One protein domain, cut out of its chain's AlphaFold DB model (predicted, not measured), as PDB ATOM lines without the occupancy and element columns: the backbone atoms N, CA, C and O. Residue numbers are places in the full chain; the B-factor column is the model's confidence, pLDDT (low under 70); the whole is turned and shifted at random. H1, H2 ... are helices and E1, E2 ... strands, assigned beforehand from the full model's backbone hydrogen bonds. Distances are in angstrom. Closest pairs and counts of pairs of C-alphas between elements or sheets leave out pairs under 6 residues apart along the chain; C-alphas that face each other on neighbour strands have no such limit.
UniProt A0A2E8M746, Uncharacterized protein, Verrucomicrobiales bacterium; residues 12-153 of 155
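Overview. This is residues 12 to 153 of the 155 residues of an uncharacterized protein of Verrucomicrobiales bacterium (UniProt A0A2E8M746). The model is shaped like an L: one arm is a long, narrow, strongly twisted sheet built along E4, and the other is a pair of helices, H1 and H3, running opposite ways, with short H2 at their end away from the sheet. The small hairpin of E1 and E2 sits beside E3. The 142 printed residues hold three named helices and six named strands, in the order E1 E2 E3 E4 H1 H2 H3 E5 E6, of mixed class, with antiparallel strand pairs. The whole is only just extended, close to loose, with a radius of gyration of the C-alphas of 21.8 A, and flat, spanning 61 by 42 by 17 A.

Arrangement. E1, residues 12 to 14, and E2, residues 20 to 23, form an antiparallel hairpin, with N 13 and O 21 at 2.8 A. E3, residues 60 to 67, forms a hairpin with E4, residues 76 to 88; N 63 and O 80 are 2.8 A apart. The closest C-alphas of E1 and E3, Gly 14 and Ser 62, are 4.7 A apart. H1, residues 94 to 107, touches residues 133 to 140 of H3, residues 120 to 140, at a shallow tilt of 18 degrees, opposite ways; their closest C-alphas, Ala 97 and Leu 140, are 6.2 A apart. H2, residues 111 to 115, touches H3, the closest C-alphas being Leu 114 and Ala 122, 6.0 A. On the other side of E4 from E3 lie E5, residues 141 to 146, with N 85 and O 144 at 2.8 A, and E6, residues 149 to 152, with N 79 and O 150 at 2.8 A. Every O i to N i+4 pair is within hydrogen-bond range in H1 and H2, and 16 of 17 in H3.

Along the chain. E1 begins at C-alpha 12 (40.749, 17.307, -8.964). E3 measures 22.2 A, E4 37.6 A, H1 20.0 A, H3 30.9 A and E5 15.8 A. E6 ends at C-alpha 152 (39.300, 3.844, -5.123).

Size, cuts and confidence. The C-alphas farthest apart, Asp 72 and Lys 121, are 62.9 A apart. The printed part has no cut; the link from E2 to E3, 36 residues, is long. Residues 42 to 58 and 110 to 115 have pLDDT under 70.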
ATOM      1  N   LEU A  12      40.203  18.593  -8.542       94.06
ATOM      2  CA  LEU A  12      40.749  17.307  -8.964       94.06
ATOM      3  C   LEU A  12      40.758  17.253 -10.492       94.06
ATOM      4  O   LEU A  12      39.790  17.656 -11.139       94.06
ATOM      5  N   SER A  13      41.846  16.758 -11.074       92.75
ATOM      6  CA  SER A  13      42.016  16.673 -12.522       92.75
ATOM      7  C   SER A  13      42.706  15.381 -12.939       92.75
ATOM      8  O   SER A  13      43.619  14.908 -12.265       92.75
ATOM      9  N   GLY A  14      42.290  14.850 -14.088       90.25
ATOM     10  CA  GLY A  14      42.996  13.790 -14.800       90.25
ATOM     11  C   GLY A  14      43.985  14.350 -15.819       90.25
ATOM     12  O   GLY A  14      43.766  15.403 -16.422       90.25
ATOM     13  N   GLY A  15      45.091  13.643 -16.000       86.25
ATOM     14  CA  GLY A  15      46.202  14.032 -16.845       86.25
ATOM     15  C   GLY A  15      46.405  13.131 -18.060       86.25
ATOM     16  O   GLY A  15      45.986  11.972 -18.126       86.25
ATOM     17  N   ALA A  16      47.090  13.674 -19.067       84.94
ATOM     18  CA  ALA A  16      47.368  12.958 -20.310       84.94
ATOM     19  C   ALA A  16      48.320  11.773 -20.105       84.94
ATOM     20  O   ALA A  16      48.262  10.822 -20.884       84.94
ATOM     21  N   GLY A  17      49.173  11.816 -19.079       79.25
ATOM     22  CA  GLY A  17      50.031  10.703 -18.691       79.25
ATOM     23  C   GLY A  17      49.311   9.636 -17.868       79.25
ATOM     24  O   GLY A  17      49.902   8.592 -17.648       79.25
ATOM     25  N   GLY A  18      48.048   9.837 -17.479       81.19
ATOM     26  CA  GLY A  18      47.314   8.931 -16.590       81.19
ATOM     27  C   GLY A  18      47.367   9.340 -15.114       81.19
ATOM     28  O   GLY A  18      46.712   8.721 -14.285       81.19
ATOM     29  N   GLU A  19      48.096  10.403 -14.773       85.00
ATOM     30  CA  GLU A  19      48.124  10.977 -13.431       85.00
ATOM     31  C   GLU A  19      46.759  11.539 -13.011       85.00
ATOM     32  O   GLU A  19      45.986  12.017 -13.842       85.00
ATOM     33  N   LEU A  20      46.476  11.518 -11.710       89.25
ATOM     34  CA  LEU A  20      45.446  12.355 -11.105       89.25
ATOM     35  C   LEU A  20      46.135  13.392 -10.242       89.25
ATOM     36  O   LEU A  20      47.103  13.084  -9.547       89.25
ATOM     37  N   VAL A  21      45.638  14.617 -10.289       92.12
ATOM     38  CA  VAL A  21      46.207  15.735  -9.552       92.12
ATOM     39  C   VAL A  21      45.104  16.405  -8.756       92.12
ATOM     40  O   VAL A  21      44.073  16.768  -9.320       92.12
ATOM     41  N   TRP A  22      45.337  16.569  -7.461       94.12
ATOM     42  CA  TRP A  22      44.435  17.225  -6.522       94.12
ATOM     43  C   TRP A  22      45.093  18.465  -5.929       94.12
ATOM     44  O   TRP A  22      46.315  18.525  -5.785       94.12
ATOM     45  N   SER A  23      44.283  19.463  -5.610       95.56
ATOM     46  CA  SER A  23      44.694  20.640  -4.862       95.56
ATOM     47  C   SER A  23      43.552  21.058  -3.947       95.56
ATOM     48  O   SER A  23      42.429  21.265  -4.415       95.56
ATOM     49  N   GLU A  24      43.879  21.158  -2.662       95.00
ATOM     50  CA  GLU A  24      42.988  21.633  -1.607       95.00
ATOM     51  C   GLU A  24      42.686  23.124  -1.789       95.00
ATOM     52  O   GLU A  24      43.600  23.921  -2.052       95.00
ATOM     53  N   ASP A  25      41.418  23.505  -1.632       94.75
ATOM     54  CA  ASP A  25      41.045  24.907  -1.447       94.75
ATOM     55  C   ASP A  25      41.004  25.256   0.043       94.75
ATOM     56  O   ASP A  25      40.237  24.703   0.816       94.75
ATOM     57  N   SER A  26      41.807  26.240   0.437       91.50
ATOM     58  CA  SER A  26      41.929  26.681   1.833       91.50
ATOM     59  C   SER A  26      41.159  27.971   2.143       91.50
ATOM     60  O   SER A  26      41.260  28.515   3.246       91.50
ATOM     61  N   ALA A  27      40.424  28.522   1.171       90.06
ATOM     62  CA  ALA A  27      39.816  29.843   1.301       90.06
ATOM     63  C   ALA A  27      38.606  29.882   2.252       90.06
ATOM     64  O   ALA A  27      38.400  30.894   2.940       90.06
ATOM     65  N   GLY A  28      37.815  28.813   2.332       82.81
ATOM     66  CA  GLY A  28      36.512  28.836   2.999       82.81
ATOM     67  C   GLY A  28      35.357  29.107   2.033       82.81
ATOM     68  O   GLY A  28      35.505  29.863   1.068       82.81
ATOM     69  N   GLU A  29      34.179  28.570   2.351       83.44
ATOM     70  CA  GLU A  29      32.943  28.770   1.585       83.44
ATOM     71  C   GLU A  29      32.677  30.255   1.251       83.44
ATOM     72  O   GLU A  29      32.782  31.152   2.095       83.44
ATOM     73  N   GLY A  30      32.332  30.522  -0.013       83.25
ATOM     74  CA  GLY A  30      31.963  31.854  -0.501       83.25
ATOM     75  C   GLY A  30      33.129  32.831  -0.694       83.25
ATOM     76  O   GLY A  30      32.895  33.981  -1.080       83.25
ATOM     77  N   LYS A  31      34.375  32.410  -0.453       88.81
ATOM     78  CA  LYS A  31      35.569  33.239  -0.666       88.81
ATOM     79  C   LYS A  31      36.244  32.935  -2.010       88.81
ATOM     80  O   LYS A  31      35.992  31.894  -2.613       88.81
ATOM     81  N   PRO A  32      37.094  33.845  -2.521       89.38
ATOM     82  CA  PRO A  32      37.921  33.555  -3.686       89.38
ATOM     83  C   PRO A  32      38.830  32.351  -3.428       89.38
ATOM     84  O   PRO A  32      39.495  32.315  -2.397       89.38
ATOM     85  N   ILE A  33      38.877  31.422  -4.386       90.06
ATOM     86  CA  ILE A  33      39.636  30.171  -4.288       90.06
ATOM     87  C   ILE A  33      41.118  30.420  -3.955       90.06
ATOM     88  O   ILE A  33      41.763  31.294  -4.543       90.06
ATOM     89  N   SER A  34      41.662  29.636  -3.028       93.75
ATOM     90  CA  SER A  34      43.053  29.688  -2.575       93.75
ATOM     91  C   SER A  34      43.646  28.285  -2.598       93.75
ATOM     92  O   SER A  34      43.654  27.566  -1.595       93.75
ATOM     93  N   LEU A  35      44.152  27.917  -3.777       94.06
ATOM     94  CA  LEU A  35      44.685  26.588  -4.053       94.06
ATOM     95  C   LEU A  35      46.025  26.350  -3.360       94.06
ATOM     96  O   LEU A  35      46.966  27.141  -3.491       94.06
ATOM     97  N   GLY A  36      46.110  25.218  -2.672       92.12
ATOM     98  CA  GLY A  36      47.348  24.683  -2.130       92.12
ATOM     99  C   GLY A  36      48.272  24.101  -3.205       92.12
ATOM    100  O   GLY A  36      48.124  24.302  -4.414       92.12
ATOM    101  N   LYS A  37      49.262  23.328  -2.757       94.25
ATOM    102  CA  LYS A  37      50.145  22.587  -3.661       94.25
ATOM    103  C   LYS A  37      49.339  21.539  -4.437       94.25
ATOM    104  O   LYS A  37      48.477  20.871  -3.881       94.25
ATOM    105  N   PHE A  38      49.659  21.380  -5.718       93.06
ATOM    106  CA  PHE A  38      49.130  20.286  -6.523       93.06
ATOM    107  C   PHE A  38      49.835  18.981  -6.147       93.06
ATOM    108  O   PHE A  38      51.041  18.830  -6.372       93.06
ATOM    109  N   GLU A  39      49.082  18.045  -5.584       91.75
ATOM    110  CA  GLU A  39      49.546  16.714  -5.220       91.75
ATOM    111  C   GLU A  39      49.125  15.702  -6.283       91.75
ATOM    112  O   GLU A  39      47.989  15.690  -6.756       91.75
ATOM    113  N   THR A  40      50.053  14.830  -6.676       88.94
ATOM    114  CA  THR A  40      49.741  13.738  -7.600       88.94
ATOM    115  C   THR A  40      49.167  12.563  -6.818       88.94
ATOM    116  O   THR A  40      49.900  11.831  -6.153       88.94
ATOM    117  N   LEU A  41      47.861  12.349  -6.954       83.94
ATOM    118  CA  LEU A  41      47.143  11.173  -6.474       83.94
ATOM    119  C   LEU A  41      47.343  10.032  -7.479       83.94
ATOM    120  O   LEU A  41      46.422   9.603  -8.166       83.94
ATOM    121  N   THR A  42      48.586   9.596  -7.674       68.69
ATOM    122  CA  THR A  42      48.859   8.498  -8.606       68.69
ATOM    123  C   THR A  42      48.039   7.270  -8.216       68.69
ATOM    124  O   THR A  42      48.024   6.851  -7.061       68.69
ATOM    125  N   THR A  43      47.402   6.651  -9.204       60.97
ATOM    126  CA  THR A  43      46.604   5.429  -9.074       60.97
ATOM    127  C   THR A  43      47.448   4.175  -8.782       60.97
ATOM    128  O   THR A  43      47.001   3.048  -8.982       60.97
ATOM    129  N   GLY A  44      48.709   4.329  -8.356       50.09
ATOM    130  CA  GLY A  44      49.635   3.223  -8.073       50.09
ATOM    131  C   GLY A  44      49.998   2.378  -9.301       50.09
ATOM    132  O   GLY A  44      50.651   1.343  -9.183       50.09
ATOM    133  N   THR A  45      49.585   2.804 -10.488       50.94
ATOM    134  CA  THR A  45      49.563   1.982 -11.693       50.94
ATOM    135  C   THR A  45      50.722   2.406 -12.594       50.94
ATOM    136  O   THR A  45      50.771   3.526 -13.106       50.94
ATOM    137  N   LYS A  46      51.727   1.533 -12.739       52.75
ATOM    138  CA  LYS A  46      52.806   1.735 -13.712       52.75
ATOM    139  C   LYS A  46      52.193   1.692 -15.104       52.75
ATOM    140  O   LYS A  46      51.927   0.605 -15.610       52.75
ATOM    141  N   ILE A  47      52.047   2.867 -15.719       54.12
ATOM    142  CA  ILE A  47      51.595   3.009 -17.105       54.12
ATOM    143  C   ILE A  47      52.319   1.968 -17.949       54.12
ATOM    144  O   ILE A  47      53.557   1.962 -18.012       54.12
ATOM    145  N   ALA A  48      51.541   1.087 -18.575       52.09
ATOM    146  CA  ALA A  48      52.070   0.072 -19.465       52.09
ATOM    147  C   ALA A  48      53.049   0.739 -20.430       52.09
ATOM    148  O   ALA A  48      52.713   1.732 -21.092       52.09
ATOM    149  N   SER A  49      54.271   0.215 -20.537       50.41
ATOM    150  CA  SER A  49      55.133   0.687 -21.610       50.41
ATOM    151  C   SER A  49      54.365   0.464 -22.915       50.41
ATOM    152  O   SER A  49      53.858  -0.627 -23.173       50.41
ATOM    153  N   ARG A  50      54.278   1.482 -23.780       49.94
ATOM    154  CA  ARG A  50      53.617   1.369 -25.098       49.94
ATOM    155  C   ARG A  50      54.173   0.238 -25.978       49.94
ATOM    156  O   ARG A  50      53.739   0.106 -27.121       49.94
ATOM    157  N   ARG A  51      55.197  -0.495 -25.539       49.84
ATOM    158  CA  ARG A  51      55.940  -1.480 -26.320       49.84
ATOM    159  C   ARG A  51      55.579  -2.913 -25.955       49.84
ATOM    160  O   ARG A  51      55.458  -3.707 -26.879       49.84
ATOM    161  N   GLU A  52      55.338  -3.215 -24.684       55.50
ATOM    162  CA  GLU A  52      55.168  -4.583 -24.187       55.50
ATOM    163  C   GLU A  52      54.029  -4.590 -23.160       55.50
ATOM    164  O   GLU A  52      54.128  -3.976 -22.102       55.50
ATOM    165  N   ASN A  53      52.907  -5.220 -23.522       54.47
ATOM    166  CA  ASN A  53      51.675  -5.272 -22.726       54.47
ATOM    167  C   ASN A  53      51.698  -6.368 -21.646       54.47
ATOM    168  O   ASN A  53      50.636  -6.795 -21.208       54.47
ATOM    169  N   GLU A  54      52.869  -6.870 -21.252       52.06
ATOM    170  CA  GLU A  54      52.939  -8.024 -20.343       52.06
ATOM    171  C   GLU A  54      52.496  -7.693 -18.910       52.06
ATOM    172  O   GLU A  54      51.961  -8.572 -18.252       52.06
ATOM    173  N   ASP A  55      52.561  -6.423 -18.488       50.50
ATOM    174  CA  ASP A  55      52.183  -5.989 -17.130       50.50
ATOM    175  C   ASP A  55      51.378  -4.674 -17.133       50.50
ATOM    176  O   ASP A  55      51.593  -3.786 -16.306       50.50
ATOM    177  N   ALA A  56      50.495  -4.490 -18.119       52.19
ATOM    178  CA  ALA A  56      49.763  -3.240 -18.314       52.19
ATOM    179  C   ALA A  56      48.784  -2.942 -17.163       52.19
ATOM    180  O   ALA A  56      47.628  -3.354 -17.187       52.19
ATOM    181  N   PHE A  57      49.246  -2.179 -16.179       54.03
ATOM    182  CA  PHE A  57      48.467  -1.727 -15.039       54.03
ATOM    183  C   PHE A  57      48.373  -0.195 -15.122       54.03
ATOM    184  O   PHE A  57      49.276   0.517 -14.695       54.03
ATOM    185  N   GLY A  58      47.273   0.297 -15.703       61.88
ATOM    186  CA  GLY A  58      46.961   1.721 -15.895       61.88
ATOM    187  C   GLY A  58      47.272   2.255 -17.295       61.88
ATOM    188  O   GLY A  58      48.345   2.026 -17.862       61.88
ATOM    189  N   GLY A  59      46.296   2.955 -17.866       73.69
ATOM    190  CA  GLY A  59      46.375   3.632 -19.156       73.69
ATOM    191  C   GLY A  59      46.842   5.090 -19.082       73.69
ATOM    192  O   GLY A  59      47.155   5.626 -18.025       73.69
ATOM    193  N   ASP A  60      46.881   5.737 -20.245       82.00
ATOM    194  CA  ASP A  60      47.076   7.183 -20.369       82.00
ATOM    195  C   ASP A  60      45.715   7.912 -20.379       82.00
ATOM    196  O   ASP A  60      44.663   7.271 -20.394       82.00
ATOM    197  N   SER A  61      45.714   9.247 -20.424       87.25
ATOM    198  CA  SER A  61      44.488  10.055 -20.571       87.25
ATOM    199  C   SER A  61      43.420   9.769 -19.499       87.25
ATOM    200  O   SER A  61      42.296   9.378 -19.834       87.25
ATOM    201  N   SER A  62      43.767   9.954 -18.224       88.88
ATOM    202  CA  SER A  62      42.848   9.673 -17.122       88.88
ATOM    203  C   SER A  62      41.642  10.618 -17.137       88.88
ATOM    204  O   SER A  62      41.722  11.799 -17.488       88.88
ATOM    205  N   ARG A  63      40.488  10.072 -16.767       91.12
ATOM    206  CA  ARG A  63      39.238  10.794 -16.530       91.12
ATOM    207  C   ARG A  63      38.786  10.470 -15.127       91.12
ATOM    208  O   ARG A  63      38.861   9.314 -14.727       91.12
ATOM    209  N   VAL A  64      38.301  11.474 -14.418       91.94
ATOM    210  CA  VAL A  64      37.957  11.337 -13.009       91.94
ATOM    211  C   VAL A  64      36.501  11.697 -12.771       91.94
ATOM    212  O   VAL A  64      35.979  12.641 -13.367       91.94
ATOM    213  N   TRP A  65      35.859  10.914 -11.916       94.50
ATOM    214  CA  TRP A  65      34.555  11.176 -11.332       94.50
ATOM    215  C   TRP A  65      34.617  10.866  -9.839       94.50
ATOM    216  O   TRP A  65      35.454  10.069  -9.412       94.50
ATOM    217  N   VAL A  66      33.753  11.510  -9.065       93.81
ATOM    218  CA  VAL A  66      33.738  11.409  -7.608       93.81
ATOM    219  C   VAL A  66      32.301  11.257  -7.132       93.81
ATOM    220  O   VAL A  66      31.433  11.999  -7.596       93.81
ATOM    221  N   ASP A  67      32.055  10.282  -6.261       94.81
ATOM    222  CA  ASP A  67      30.745  10.006  -5.659       94.81
ATOM    223  C   ASP A  67      30.903   9.144  -4.398       94.81
ATOM    224  O   ASP A  67      31.915   8.465  -4.259       94.81
ATOM    225  N   ASP A  68      29.912   9.127  -3.511       95.56
ATOM    226  CA  ASP A  68      29.862   8.179  -2.387       95.56
ATOM    227  C   ASP A  68      29.304   6.835  -2.887       95.56
ATOM    228  O   ASP A  68      28.089   6.620  -2.963       95.56
ATOM    229  N   LEU A  69      30.189   5.934  -3.324       95.69
ATOM    230  CA  LEU A  69      29.792   4.689  -3.989       95.69
ATOM    231  C   LEU A  69      29.462   3.576  -3.007       95.69
ATOM    232  O   LEU A  69      28.751   2.632  -3.368       95.69
ATOM    233  N   ASN A  70      30.034   3.633  -1.807       95.62
ATOM    234  CA  ASN A  70      29.860   2.617  -0.778       95.62
ATOM    235  C   ASN A  70      28.840   3.025   0.308       95.62
ATOM    236  O   ASN A  70      28.436   2.164   1.094       95.62
ATOM    237  N   GLY A  71      28.372   4.275   0.310       96.12
ATOM    238  CA  GLY A  71      27.392   4.813   1.248       96.12
ATOM    239  C   GLY A  71      27.963   5.141   2.629       96.12
ATOM    240  O   GLY A  71      27.206   5.119   3.604       96.12
ATOM    241  N   ASP A  72      29.273   5.366   2.753       95.56
ATOM    242  CA  ASP A  72      29.934   5.670   4.028       95.56
ATOM    243  C   ASP A  72      29.979   7.173   4.360       95.56
ATOM    244  O   ASP A  72      30.429   7.559   5.445       95.56
ATOM    245  N   GLY A  73      29.445   8.013   3.468       93.19
ATOM    246  CA  GLY A  73      29.414   9.465   3.602       93.19
ATOM    247  C   GLY A  73      30.713  10.156   3.190       93.19
ATOM    248  O   GLY A  73      30.820  11.371   3.373       93.19
ATOM    249  N   LYS A  74      31.695   9.422   2.657       93.31
ATOM    250  CA  LYS A  74      32.932   9.948   2.078       93.31
ATOM    251  C   LYS A  74      32.891   9.839   0.557       93.31
ATOM    252  O   LYS A  74      32.148   9.053  -0.021       93.31
ATOM    253  N   LEU A  75      33.683  10.671  -0.109       93.81
ATOM    254  CA  LEU A  75      33.726  10.710  -1.564       93.81
ATOM    255  C   LEU A  75      34.772   9.726  -2.108       93.81
ATOM    256  O   LEU A  75      35.975   9.891  -1.905       93.81
ATOM    257  N   ASP A  76      34.319   8.739  -2.876       93.25
ATOM    258  CA  ASP A  76      35.165   7.770  -3.569       93.25
ATOM    259  C   ASP A  76      35.594   8.273  -4.953       93.25
ATOM    260  O   ASP A  76      34.918   9.086  -5.591       93.25
ATOM    261  N   LEU A  77      36.707   7.745  -5.475       92.31
ATOM    262  CA  LEU A  77      37.201   8.091  -6.811       92.31
ATOM    263  C   LEU A  77      36.892   7.000  -7.837       92.31
ATOM    264  O   LEU A  77      37.273   5.839  -7.672       92.31
ATOM    265  N   ILE A  78      36.321   7.407  -8.968       92.81
ATOM    266  CA  ILE A  78      36.211   6.603 -10.187       92.81
ATOM    267  C   ILE A  78      37.176   7.167 -11.218       92.81
ATOM    268  O   ILE A  78      37.115   8.343 -11.581       92.81
ATOM    269  N   VAL A  79      38.047   6.312 -11.736       90.19
ATOM    270  CA  VAL A  79      39.103   6.717 -12.658       90.19
ATOM    271  C   VAL A  79      39.014   5.870 -13.909       90.19
ATOM    272  O   VAL A  79      39.284   4.675 -13.884       90.19
ATOM    273  N   GLY A  80      38.631   6.491 -15.017       89.69
ATOM    274  CA  GLY A  80      38.715   5.880 -16.335       89.69
ATOM    275  C   GLY A  80      40.078   6.143 -16.959       89.69
ATOM    276  O   GLY A  80      40.594   7.254 -16.851       89.69
ATOM    277  N   ASP A  81      40.635   5.163 -17.661       86.94
ATOM    278  CA  ASP A  81      41.874   5.331 -18.420       86.94
ATOM    279  C   ASP A  81      41.714   4.987 -19.907       86.94
ATOM    280  O   ASP A  81      40.624   4.690 -20.410       86.94
ATOM    281  N   ARG A  82      42.826   5.077 -20.639       86.50
ATOM    282  CA  ARG A  82      42.949   4.583 -22.004       86.50
ATOM    283  C   ARG A  82      44.211   3.748 -22.166       86.50
ATOM    284  O   ARG A  82      45.327   4.261 -22.092       86.50
ATOM    285  N   VAL A  83      44.049   2.493 -22.553       81.31
ATOM    286  CA  VAL A  83      45.147   1.574 -22.870       81.31
ATOM    287  C   VAL A  83      45.120   1.170 -24.350       81.31
ATOM    288  O   VAL A  83      44.067   1.068 -24.979       81.31
ATOM    289  N   SER A  84      46.305   0.968 -24.929       81.00
ATOM    290  CA  SER A  84      46.477   0.383 -26.264       81.00
ATOM    291  C   SER A  84      46.951  -1.060 -26.113       81.00
ATOM    292  O   SER A  84      48.150  -1.313 -25.966       81.00
ATOM    293  N   LEU A  85      46.020  -2.008 -26.170       79.62
ATOM    294  CA  LEU A  85      46.345  -3.427 -26.158       79.62
ATOM    295  C   LEU A  85      46.858  -3.837 -27.531       79.62
ATOM    296  O   LEU A  85      46.322  -3.439 -28.561       79.62
ATOM    297  N   LYS A  86      47.918  -4.631 -27.545       81.94
ATOM    298  CA  LYS A  86      48.513  -5.175 -28.760       81.94
ATOM    299  C   LYS A  86      48.413  -6.680 -28.711       81.94
ATOM    300  O   LYS A  86      48.521  -7.252 -27.631       81.94
ATOM    301  N   SER A  87      48.245  -7.293 -29.867       84.81
ATOM    302  CA  SER A  87      48.247  -8.743 -30.016       84.81
ATOM    303  C   SER A  87      48.816  -9.130 -31.383       84.81
ATOM    304  O   SER A  87      48.655  -8.368 -32.346       84.81
ATOM    305  N   PRO A  88      49.495 -10.284 -31.492       90.06
ATOM    306  CA  PRO A  88      49.878 -10.851 -32.780       90.06
ATOM    307  C   PRO A  88      48.666 -11.019 -33.704       90.06
ATOM    308  O   PRO A  88      47.589 -11.430 -33.267       90.06
ATOM    309  N   LEU A  89      48.830 -10.700 -34.987       88.12
ATOM    310  CA  LEU A  89      47.820 -10.990 -36.007       88.12
ATOM    311  C   LEU A  89      47.961 -12.416 -36.542       88.12
ATOM    312  O   LEU A  89      49.034 -13.011 -36.511       88.12
ATOM    313  N   GLY A  90      46.855 -12.966 -37.050       82.19
ATOM    314  CA  GLY A  90      46.869 -14.227 -37.799       82.19
ATOM    315  C   GLY A  90      47.175 -15.486 -36.980       82.19
ATOM    316  O   GLY A  90      47.483 -16.514 -37.571       82.19
ATOM    317  N   GLY A  91      47.093 -15.426 -35.646       78.94
ATOM    318  CA  GLY A  91      47.363 -16.575 -34.773       78.94
ATOM    319  C   GLY A  91      48.848 -16.856 -34.521       78.94
ATOM    320  O   GLY A  91      49.165 -17.894 -33.948       78.94
ATOM    321  N   ALA A  92      49.744 -15.948 -34.925       83.62
ATOM    322  CA  ALA A  92      51.164 -16.039 -34.602       83.62
ATOM    323  C   ALA A  92      51.404 -15.997 -33.084       83.62
ATOM    324  O   ALA A  92      50.649 -15.374 -32.328       83.62
ATOM    325  N   SER A  93      52.489 -16.621 -32.635       88.44
ATOM    326  CA  SER A  93      52.931 -16.490 -31.249       88.44
ATOM    327  C   SER A  93      53.490 -15.089 -30.971       88.44
ATOM    328  O   SER A  93      53.918 -14.355 -31.868       88.44
ATOM    329  N   TRP A  94      53.525 -14.715 -29.692       85.25
ATOM    330  CA  TRP A  94      54.172 -13.477 -29.256       85.25
ATOM    331  C   TRP A  94      55.655 -13.428 -29.618       85.25
ATOM    332  O   TRP A  94      56.155 -12.365 -29.979       85.25
ATOM    333  N   GLU A  95      56.348 -14.562 -29.541       88.81
ATOM    334  CA  GLU A  95      57.771 -14.667 -29.861       88.81
ATOM    335  C   GLU A  95      58.036 -14.364 -31.340       88.81
ATOM    336  O   GLU A  95      58.837 -13.482 -31.659       88.81
ATOM    337  N   GLU A  96      57.289 -15.003 -32.243       89.06
ATOM    338  CA  GLU A  96      57.404 -14.774 -33.687       89.06
ATOM    339  C   GLU A  96      57.089 -13.321 -34.052       89.06
ATOM    340  O   GLU A  96      57.860 -12.674 -34.767       89.06
ATOM    341  N   ALA A  97      55.987 -12.776 -33.529       89.25
ATOM    342  CA  ALA A  97      55.593 -11.396 -33.799       89.25
ATOM    343  C   ALA A  97      56.650 -10.397 -33.301       89.25
ATOM    344  O   ALA A  97      56.952  -9.418 -33.991       89.25
ATOM    345  N   ARG A  98      57.247 -10.643 -32.127       87.19
ATOM    346  CA  ARG A  98      58.318  -9.807 -31.559       87.19
ATOM    347  C   ARG A  98      59.570  -9.832 -32.425       87.19
ATOM    348  O   ARG A  98      60.112  -8.763 -32.708       87.19
ATOM    349  N   GLU A  99      60.015 -11.000 -32.877       91.12
ATOM    350  CA  GLU A  99      61.209 -11.098 -33.724       91.12
ATOM    351  C   GLU A  99      60.991 -10.463 -35.104       91.12
ATOM    352  O   GLU A  99      61.844  -9.701 -35.566       91.12
ATOM    353  N   GLN A 100      59.820 -10.644 -35.721       90.19
ATOM    354  CA  GLN A 100      59.484  -9.985 -36.990       90.19
ATOM    355  C   GLN A 100      59.418  -8.457 -36.846       90.19
ATOM    356  O   GLN A 100      59.961  -7.722 -37.673       90.19
ATOM    357  N   ILE A 101      58.822  -7.958 -35.759       89.38
ATOM    358  CA  ILE A 101      58.798  -6.525 -35.441       89.38
ATOM    359  C   ILE A 101      60.207  -5.974 -35.231       89.38
ATOM    360  O   ILE A 101      60.526  -4.890 -35.713       89.38
ATOM    361  N   LYS A 102      61.051  -6.700 -34.502       89.81
ATOM    362  CA  LYS A 102      62.426  -6.299 -34.203       89.81
ATOM    363  C   LYS A 102      63.286  -6.268 -35.464       89.81
ATOM    364  O   LYS A 102      64.106  -5.362 -35.607       89.81
ATOM    365  N   ALA A 103      63.091  -7.213 -36.383       90.44
ATOM    366  CA  ALA A 103      63.722  -7.197 -37.699       90.44
ATOM    367  C   ALA A 103      63.277  -5.967 -38.510       90.44
ATOM    368  O   ALA A 103      64.120  -5.197 -38.967       90.44
ATOM    369  N   LEU A 104      61.966  -5.713 -38.576       89.69
ATOM    370  CA  LEU A 104      61.395  -4.548 -39.254       89.69
ATOM    371  C   LEU A 104      61.898  -3.214 -38.666       89.69
ATOM    372  O   LEU A 104      62.264  -2.303 -39.410       89.69
ATOM    373  N   ASP A 105      61.974  -3.100 -37.337       88.12
ATOM    374  CA  ASP A 105      62.486  -1.909 -36.651       88.12
ATOM    375  C   ASP A 105      63.981  -1.679 -36.946       88.12
ATOM    376  O   ASP A 105      64.412  -0.531 -37.080       88.12
ATOM    377  N   ARG A 106      64.779  -2.751 -37.072       86.56
ATOM    378  CA  ARG A 106      66.198  -2.671 -37.463       86.56
ATOM    379  C   ARG A 106      66.357  -2.180 -38.897       86.56
ATOM    380  O   ARG A 106      67.164  -1.283 -39.126       86.56
ATOM    381  N   GLU A 107      65.574  -2.710 -39.832       82.00
ATOM    382  CA  GLU A 107      65.555  -2.243 -41.227       82.00
ATOM    383  C   GLU A 107      65.126  -0.775 -41.331       82.00
ATOM    384  O   GLU A 107      65.642  -0.012 -42.149       82.00
ATOM    385  N   PHE A 108      64.213  -0.342 -40.460       81.62
ATOM    386  CA  PHE A 108      63.751   1.040 -40.403       81.62
ATOM    387  C   PHE A 108      64.735   2.004 -39.723       81.62
ATOM    388  O   PHE A 108      64.562   3.226 -39.813       81.62
ATOM    389  N   ASN A 109      65.789   1.510 -39.066       71.06
ATOM    390  CA  ASN A 109      66.660   2.315 -38.207       71.06
ATOM    391  C   ASN A 109      67.639   3.249 -38.955       71.06
ATOM    392  O   ASN A 109      68.631   3.709 -38.399       71.06
ATOM    393  N   ASP A 110      67.306   3.632 -40.188       61.69
ATOM    394  CA  ASP A 110      67.937   4.711 -40.960       61.69
ATOM    395  C   ASP A 110      67.272   6.090 -40.707       61.69
ATOM    396  O   ASP A 110      67.503   7.075 -41.422       61.69
ATOM    397  N   ARG A 111      66.437   6.190 -39.656       58.69
ATOM    398  CA  ARG A 111      65.708   7.408 -39.238       58.69
ATOM    399  C   ARG A 111      66.630   8.607 -38.989       58.69
ATOM    400  O   ARG A 111      66.214   9.753 -39.172       58.69
ATOM    401  N   ASP A 112      67.868   8.333 -38.598       59.34
ATOM    402  CA  ASP A 112      68.843   9.319 -38.138       59.34
ATOM    403  C   ASP A 112      69.498  10.135 -39.263       59.34
ATOM    404  O   ASP A 112      70.032  11.216 -39.021       59.34
ATOM    405  N   LYS A 113      69.432   9.659 -40.513       65.81
ATOM    406  CA  LYS A 113      70.014  10.366 -41.666       65.81
ATOM    407  C   LYS A 113      69.080  11.451 -42.212       65.81
ATOM    408  O   LYS A 113      69.523  12.545 -42.542       65.81
ATOM    409  N   LEU A 114      67.771  11.179 -42.264       65.19
ATOM    410  CA  LEU A 114      66.751  12.112 -42.777       65.19
ATOM    411  C   LEU A 114      66.254  13.123 -41.730       65.19
ATOM    412  O   LEU A 114      65.676  14.148 -42.093       65.19
ATOM    413  N   SER A 115      66.426  12.846 -40.434       66.38
ATOM    414  CA  SER A 115      66.096  13.792 -39.355       66.38
ATOM    415  C   SER A 115      67.038  15.000 -39.335       66.38
ATOM    416  O   SER A 115      66.593  16.101 -39.027       66.38
ATOM    417  N   LYS A 116      68.302  14.801 -39.732       73.56
ATOM    418  CA  LYS A 116      69.371  15.815 -39.755       73.56
ATOM    419  C   LYS A 116      69.273  16.805 -40.923       73.56
ATOM    420  O   LYS A 116      69.999  17.791 -40.936       73.56
ATOM    421  N   ILE A 117      68.381  16.571 -41.893       75.75
ATOM    422  CA  ILE A 117      68.211  17.426 -43.076       75.75
ATOM    423  C   ILE A 117      66.939  18.278 -42.906       75.75
ATOM    424  O   ILE A 117      65.828  17.752 -43.044       75.75
ATOM    425  N   PRO A 118      67.044  19.598 -42.656       77.75
ATOM    426  CA  PRO A 118      65.901  20.449 -42.325       77.75
ATOM    427  C   PRO A 118      65.143  20.941 -43.574       77.75
ATOM    428  O   PRO A 118      64.742  22.098 -43.651       77.75
ATOM    429  N   THR A 119      64.927  20.087 -44.582       88.19
ATOM    430  CA  THR A 119      64.206  20.470 -45.812       88.19
ATOM    431  C   THR A 119      62.784  19.912 -45.851       88.19
ATOM    432  O   THR A 119      62.493  18.832 -45.329       88.19
ATOM    433  N   LYS A 120      61.870  20.621 -46.533       87.50
ATOM    434  CA  LYS A 120      60.481  20.164 -46.747       87.50
ATOM    435  C   LYS A 120      60.434  18.796 -47.440       87.50
ATOM    436  O   LYS A 120      59.661  17.939 -47.014       87.50
ATOM    437  N   LYS A 121      61.288  18.581 -48.450       87.25
ATOM    438  CA  LYS A 121      61.397  17.313 -49.191       87.25
ATOM    439  C   LYS A 121      61.898  16.176 -48.294       87.25
ATOM    440  O   LYS A 121      61.276  15.120 -48.265       87.25
ATOM    441  N   ALA A 122      62.937  16.411 -47.485       85.31
ATOM    442  CA  ALA A 122      63.415  15.419 -46.516       85.31
ATOM    443  C   ALA A 122      62.355  15.088 -45.450       85.31
ATOM    444  O   ALA A 122      62.178  13.924 -45.093       85.31
ATOM    445  N   ARG A 123      61.583  16.084 -44.985       84.31
ATOM    446  CA  ARG A 123      60.447  15.870 -44.073       84.31
ATOM    447  C   ARG A 123      59.349  15.013 -44.702       84.31
ATOM    448  O   ARG A 123      58.825  14.131 -44.026       84.31
ATOM    449  N   GLN A 124      58.987  15.271 -45.958       88.00
ATOM    450  CA  GLN A 124      57.982  14.483 -46.682       88.00
ATOM    451  C   GLN A 124      58.435  13.033 -46.863       88.00
ATOM    452  O   GLN A 124      57.680  12.123 -46.531       88.00
ATOM    453  N   GLU A 125      59.679  12.820 -47.290       86.75
ATOM    454  CA  GLU A 125      60.255  11.484 -47.469       86.75
ATOM    455  C   GLU A 125      60.311  10.709 -46.145       86.75
ATOM    456  O   GLU A 125      59.862   9.568 -46.054       86.75
ATOM    457  N   ARG A 126      60.760  11.360 -45.065       85.31
ATOM    458  CA  ARG A 126      60.745  10.782 -43.714       85.31
ATOM    459  C   ARG A 126      59.333  10.401 -43.268       85.31
ATOM    460  O   ARG A 126      59.144   9.335 -42.685       85.31
ATOM    461  N   ASN A 127      58.345  11.261 -43.516       86.00
ATOM    462  CA  ASN A 127      56.955  10.978 -43.166       86.00
ATOM    463  C   ASN A 127      56.410   9.788 -43.965       86.00
ATOM    464  O   ASN A 127      55.752   8.938 -43.372       86.00
ATOM    465  N   LYS A 128      56.722   9.697 -45.265       89.00
ATOM    466  CA  LYS A 128      56.339   8.568 -46.121       89.00
ATOM    467  C   LYS A 128      56.915   7.253 -45.594       89.00
ATOM    468  O   LYS A 128      56.150   6.332 -45.330       89.00
ATOM    469  N   LYS A 129      58.225   7.205 -45.329       87.25
ATOM    470  CA  LYS A 129      58.882   6.024 -44.740       87.25
ATOM    471  C   LYS A 129      58.277   5.642 -43.388       87.25
ATOM    472  O   LYS A 129      58.062   4.467 -43.117       87.25
ATOM    473  N   ARG A 130      57.951   6.628 -42.539       85.19
ATOM    474  CA  ARG A 130      57.295   6.383 -41.242       85.19
ATOM    475  C   ARG A 130      55.910   5.754 -41.404       85.19
ATOM    476  O   ARG A 130      55.553   4.889 -40.611       85.19
ATOM    477  N   ILE A 131      55.137   6.203 -42.390       89.44
ATOM    478  CA  ILE A 131      53.816   5.639 -42.693       89.44
ATOM    479  C   ILE A 131      53.964   4.202 -43.196       89.44
ATOM    480  O   ILE A 131      53.287   3.323 -42.679       89.44
ATOM    481  N   GLU A 132      54.884   3.947 -44.128       91.12
ATOM    482  CA  GLU A 132      55.139   2.598 -44.650       91.12
ATOM    483  C   GLU A 132      55.548   1.623 -43.539       91.12
ATOM    484  O   GLU A 132      54.963   0.551 -43.403       91.12
ATOM    485  N   HIS A 133      56.484   2.031 -42.681       90.12
ATOM    486  CA  HIS A 133      56.886   1.250 -41.516       90.12
ATOM    487  C   HIS A 133      55.716   0.986 -40.562       90.12
ATOM    488  O   HIS A 133      55.521  -0.134 -40.097       90.12
ATOM    489  N   SER A 134      54.895   2.007 -40.293       87.94
ATOM    490  CA  SER A 134      53.702   1.845 -39.462       87.94
ATOM    491  C   SER A 134      52.682   0.888 -40.079       87.94
ATOM    492  O   SER A 134      51.998   0.205 -39.323       87.94
ATOM    493  N   ASN A 135      52.555   0.844 -41.406       91.25
ATOM    494  CA  ASN A 135      51.646  -0.071 -42.095       91.25
ATOM    495  C   ASN A 135      52.155  -1.513 -42.011       91.25
ATOM    496  O   ASN A 135      51.407  -2.371 -41.562       91.25
ATOM    497  N   LYS A 136      53.444  -1.750 -42.289       91.56
ATOM    498  CA  LYS A 136      54.074  -3.071 -42.121       91.56
ATOM    499  C   LYS A 136      53.921  -3.601 -40.693       91.56
ATOM    500  O   LYS A 136      53.551  -4.746 -40.484       91.56
ATOM    501  N   ARG A 137      54.093  -2.746 -39.676       89.44
ATOM    502  CA  ARG A 137      53.844  -3.139 -38.276       89.44
ATOM    503  C   ARG A 137      52.398  -3.564 -38.006       89.44
ATOM    504  O   ARG A 137      52.184  -4.434 -37.167       89.44
ATOM    505  N   ARG A 138      51.423  -2.951 -38.683       89.00
ATOM    506  CA  ARG A 138      49.993  -3.287 -38.561       89.00
ATOM    507  C   ARG A 138      49.614  -4.583 -39.271       89.00
ATOM    508  O   ARG A 138      48.520  -5.068 -39.031       89.00
ATOM    509  N   GLU A 139      50.479  -5.131 -40.121       90.56
ATOM    510  CA  GLU A 139      50.301  -6.469 -40.703       90.56
ATOM    511  C   GLU A 139      50.735  -7.568 -39.719       90.56
ATOM    512  O   GLU A 139      50.231  -8.684 -39.781       90.56
ATOM    513  N   LEU A 140      51.623  -7.237 -38.772       90.38
ATOM    514  CA  LEU A 140      52.179  -8.175 -37.790       90.38
ATOM    515  C   LEU A 140      51.432  -8.167 -36.455       90.38
ATOM    516  O   LEU A 140      51.315  -9.195 -35.791       90.38
ATOM    517  N   MET A 141      50.936  -7.000 -36.038       88.75
ATOM    518  CA  MET A 141      50.188  -6.858 -34.794       88.75
ATOM    519  C   MET A 141      48.961  -5.975 -34.942       88.75
ATOM    520  O   MET A 141      48.981  -4.925 -35.589       88.75
ATOM    521  N   LYS A 142      47.913  -6.378 -34.232       86.81
ATOM    522  CA  LYS A 142      46.715  -5.592 -33.997       86.81
ATOM    523  C   LYS A 142      46.979  -4.665 -32.819       86.81
ATOM    524  O   LYS A 142      47.634  -5.054 -31.856       86.81
ATOM    525  N   GLU A 143      46.462  -3.444 -32.894       84.81
ATOM    526  CA  GLU A 143      46.387  -2.533 -31.755       84.81
ATOM    527  C   GLU A 143      44.923  -2.156 -31.533       84.81
ATOM    528  O   GLU A 143      44.258  -1.654 -32.439       84.81
ATOM    529  N   GLU A 144      44.428  -2.394 -30.325       85.19
ATOM    530  CA  GLU A 144      43.074  -2.078 -29.892       85.19
ATOM    531  C   GLU A 144      43.134  -1.034 -28.787       85.19
ATOM    532  O   GLU A 144      43.842  -1.189 -27.792       85.19
ATOM    533  N   ARG A 145      42.393   0.060 -28.973       85.31
ATOM    534  CA  ARG A 145      42.262   1.104 -27.956       85.31
ATOM    535  C   ARG A 145      41.066   0.759 -27.087       85.31
ATOM    536  O   ARG A 145      39.943   0.735 -27.580       85.31
ATOM    537  N   THR A 146      41.325   0.524 -25.814       85.88
ATOM    538  CA  THR A 146      40.313   0.295 -24.782       85.88
ATOM    539  C   THR A 146      40.672   1.123 -23.547       85.88
ATOM    540  O   THR A 146      41.502   2.032 -23.633       85.88
ATOM    541  N   GLY A 147      40.035   0.858 -22.418       82.75
ATOM    542  CA  GLY A 147      40.319   1.472 -21.134       82.75
ATOM    543  C   GLY A 147      39.709   0.650 -20.013       82.75
ATOM    544  O   GLY A 147      38.777  -0.127 -20.236       82.75
ATOM    545  N   PHE A 148      40.243   0.828 -18.820       84.62
ATOM    546  CA  PHE A 148      39.702   0.285 -17.591       84.62
ATOM    547  C   PHE A 148      39.067   1.401 -16.770       84.62
ATOM    548  O   PHE A 148      39.379   2.584 -16.935       84.62
ATOM    549  N   VAL A 149      38.152   1.001 -15.892       88.50
ATOM    550  CA  VAL A 149      37.600   1.863 -14.853       88.50
ATOM    551  C   VAL A 149      38.068   1.310 -13.520       88.50
ATOM    552  O   VAL A 149      37.837   0.144 -13.206       88.50
ATOM    553  N   TRP A 150      38.742   2.158 -12.760       86.31
ATOM    554  CA  TRP A 150      39.275   1.866 -11.442       86.31
ATOM    555  C   TRP A 150      38.418   2.573 -10.401       86.31
ATOM    556  O   TRP A 150      38.030   3.724 -10.604       86.31
ATOM    557  N   VAL A 151      38.149   1.895  -9.291       89.94
ATOM    558  CA  VAL A 151      37.420   2.459  -8.153       89.94
ATOM    559  C   VAL A 151      38.360   2.480  -6.955       89.94
ATOM    560  O   VAL A 151      38.942   1.448  -6.612       89.94
ATOM    561  N   TYR A 152      38.517   3.649  -6.339       88.25
ATOM    562  CA  TYR A 152      39.300   3.844  -5.123       88.25
ATOM    563  C   TYR A 152      38.366   4.299  -4.018       88.25
ATOM    564  O   TYR A 152      37.898   5.436  -4.033       88.25
ATOM    565  N   TYR A 153      38.127   3.397  -3.071       90.62
ATOM    566  CA  TYR A 153      37.340   3.712  -1.891       90.62
ATOM    567  C   TYR A 153      38.160   4.534  -0.906       90.62
ATOM    568  O   TYR A 153      39.291   4.149  -0.566       90.62
TER     569      TYR A 153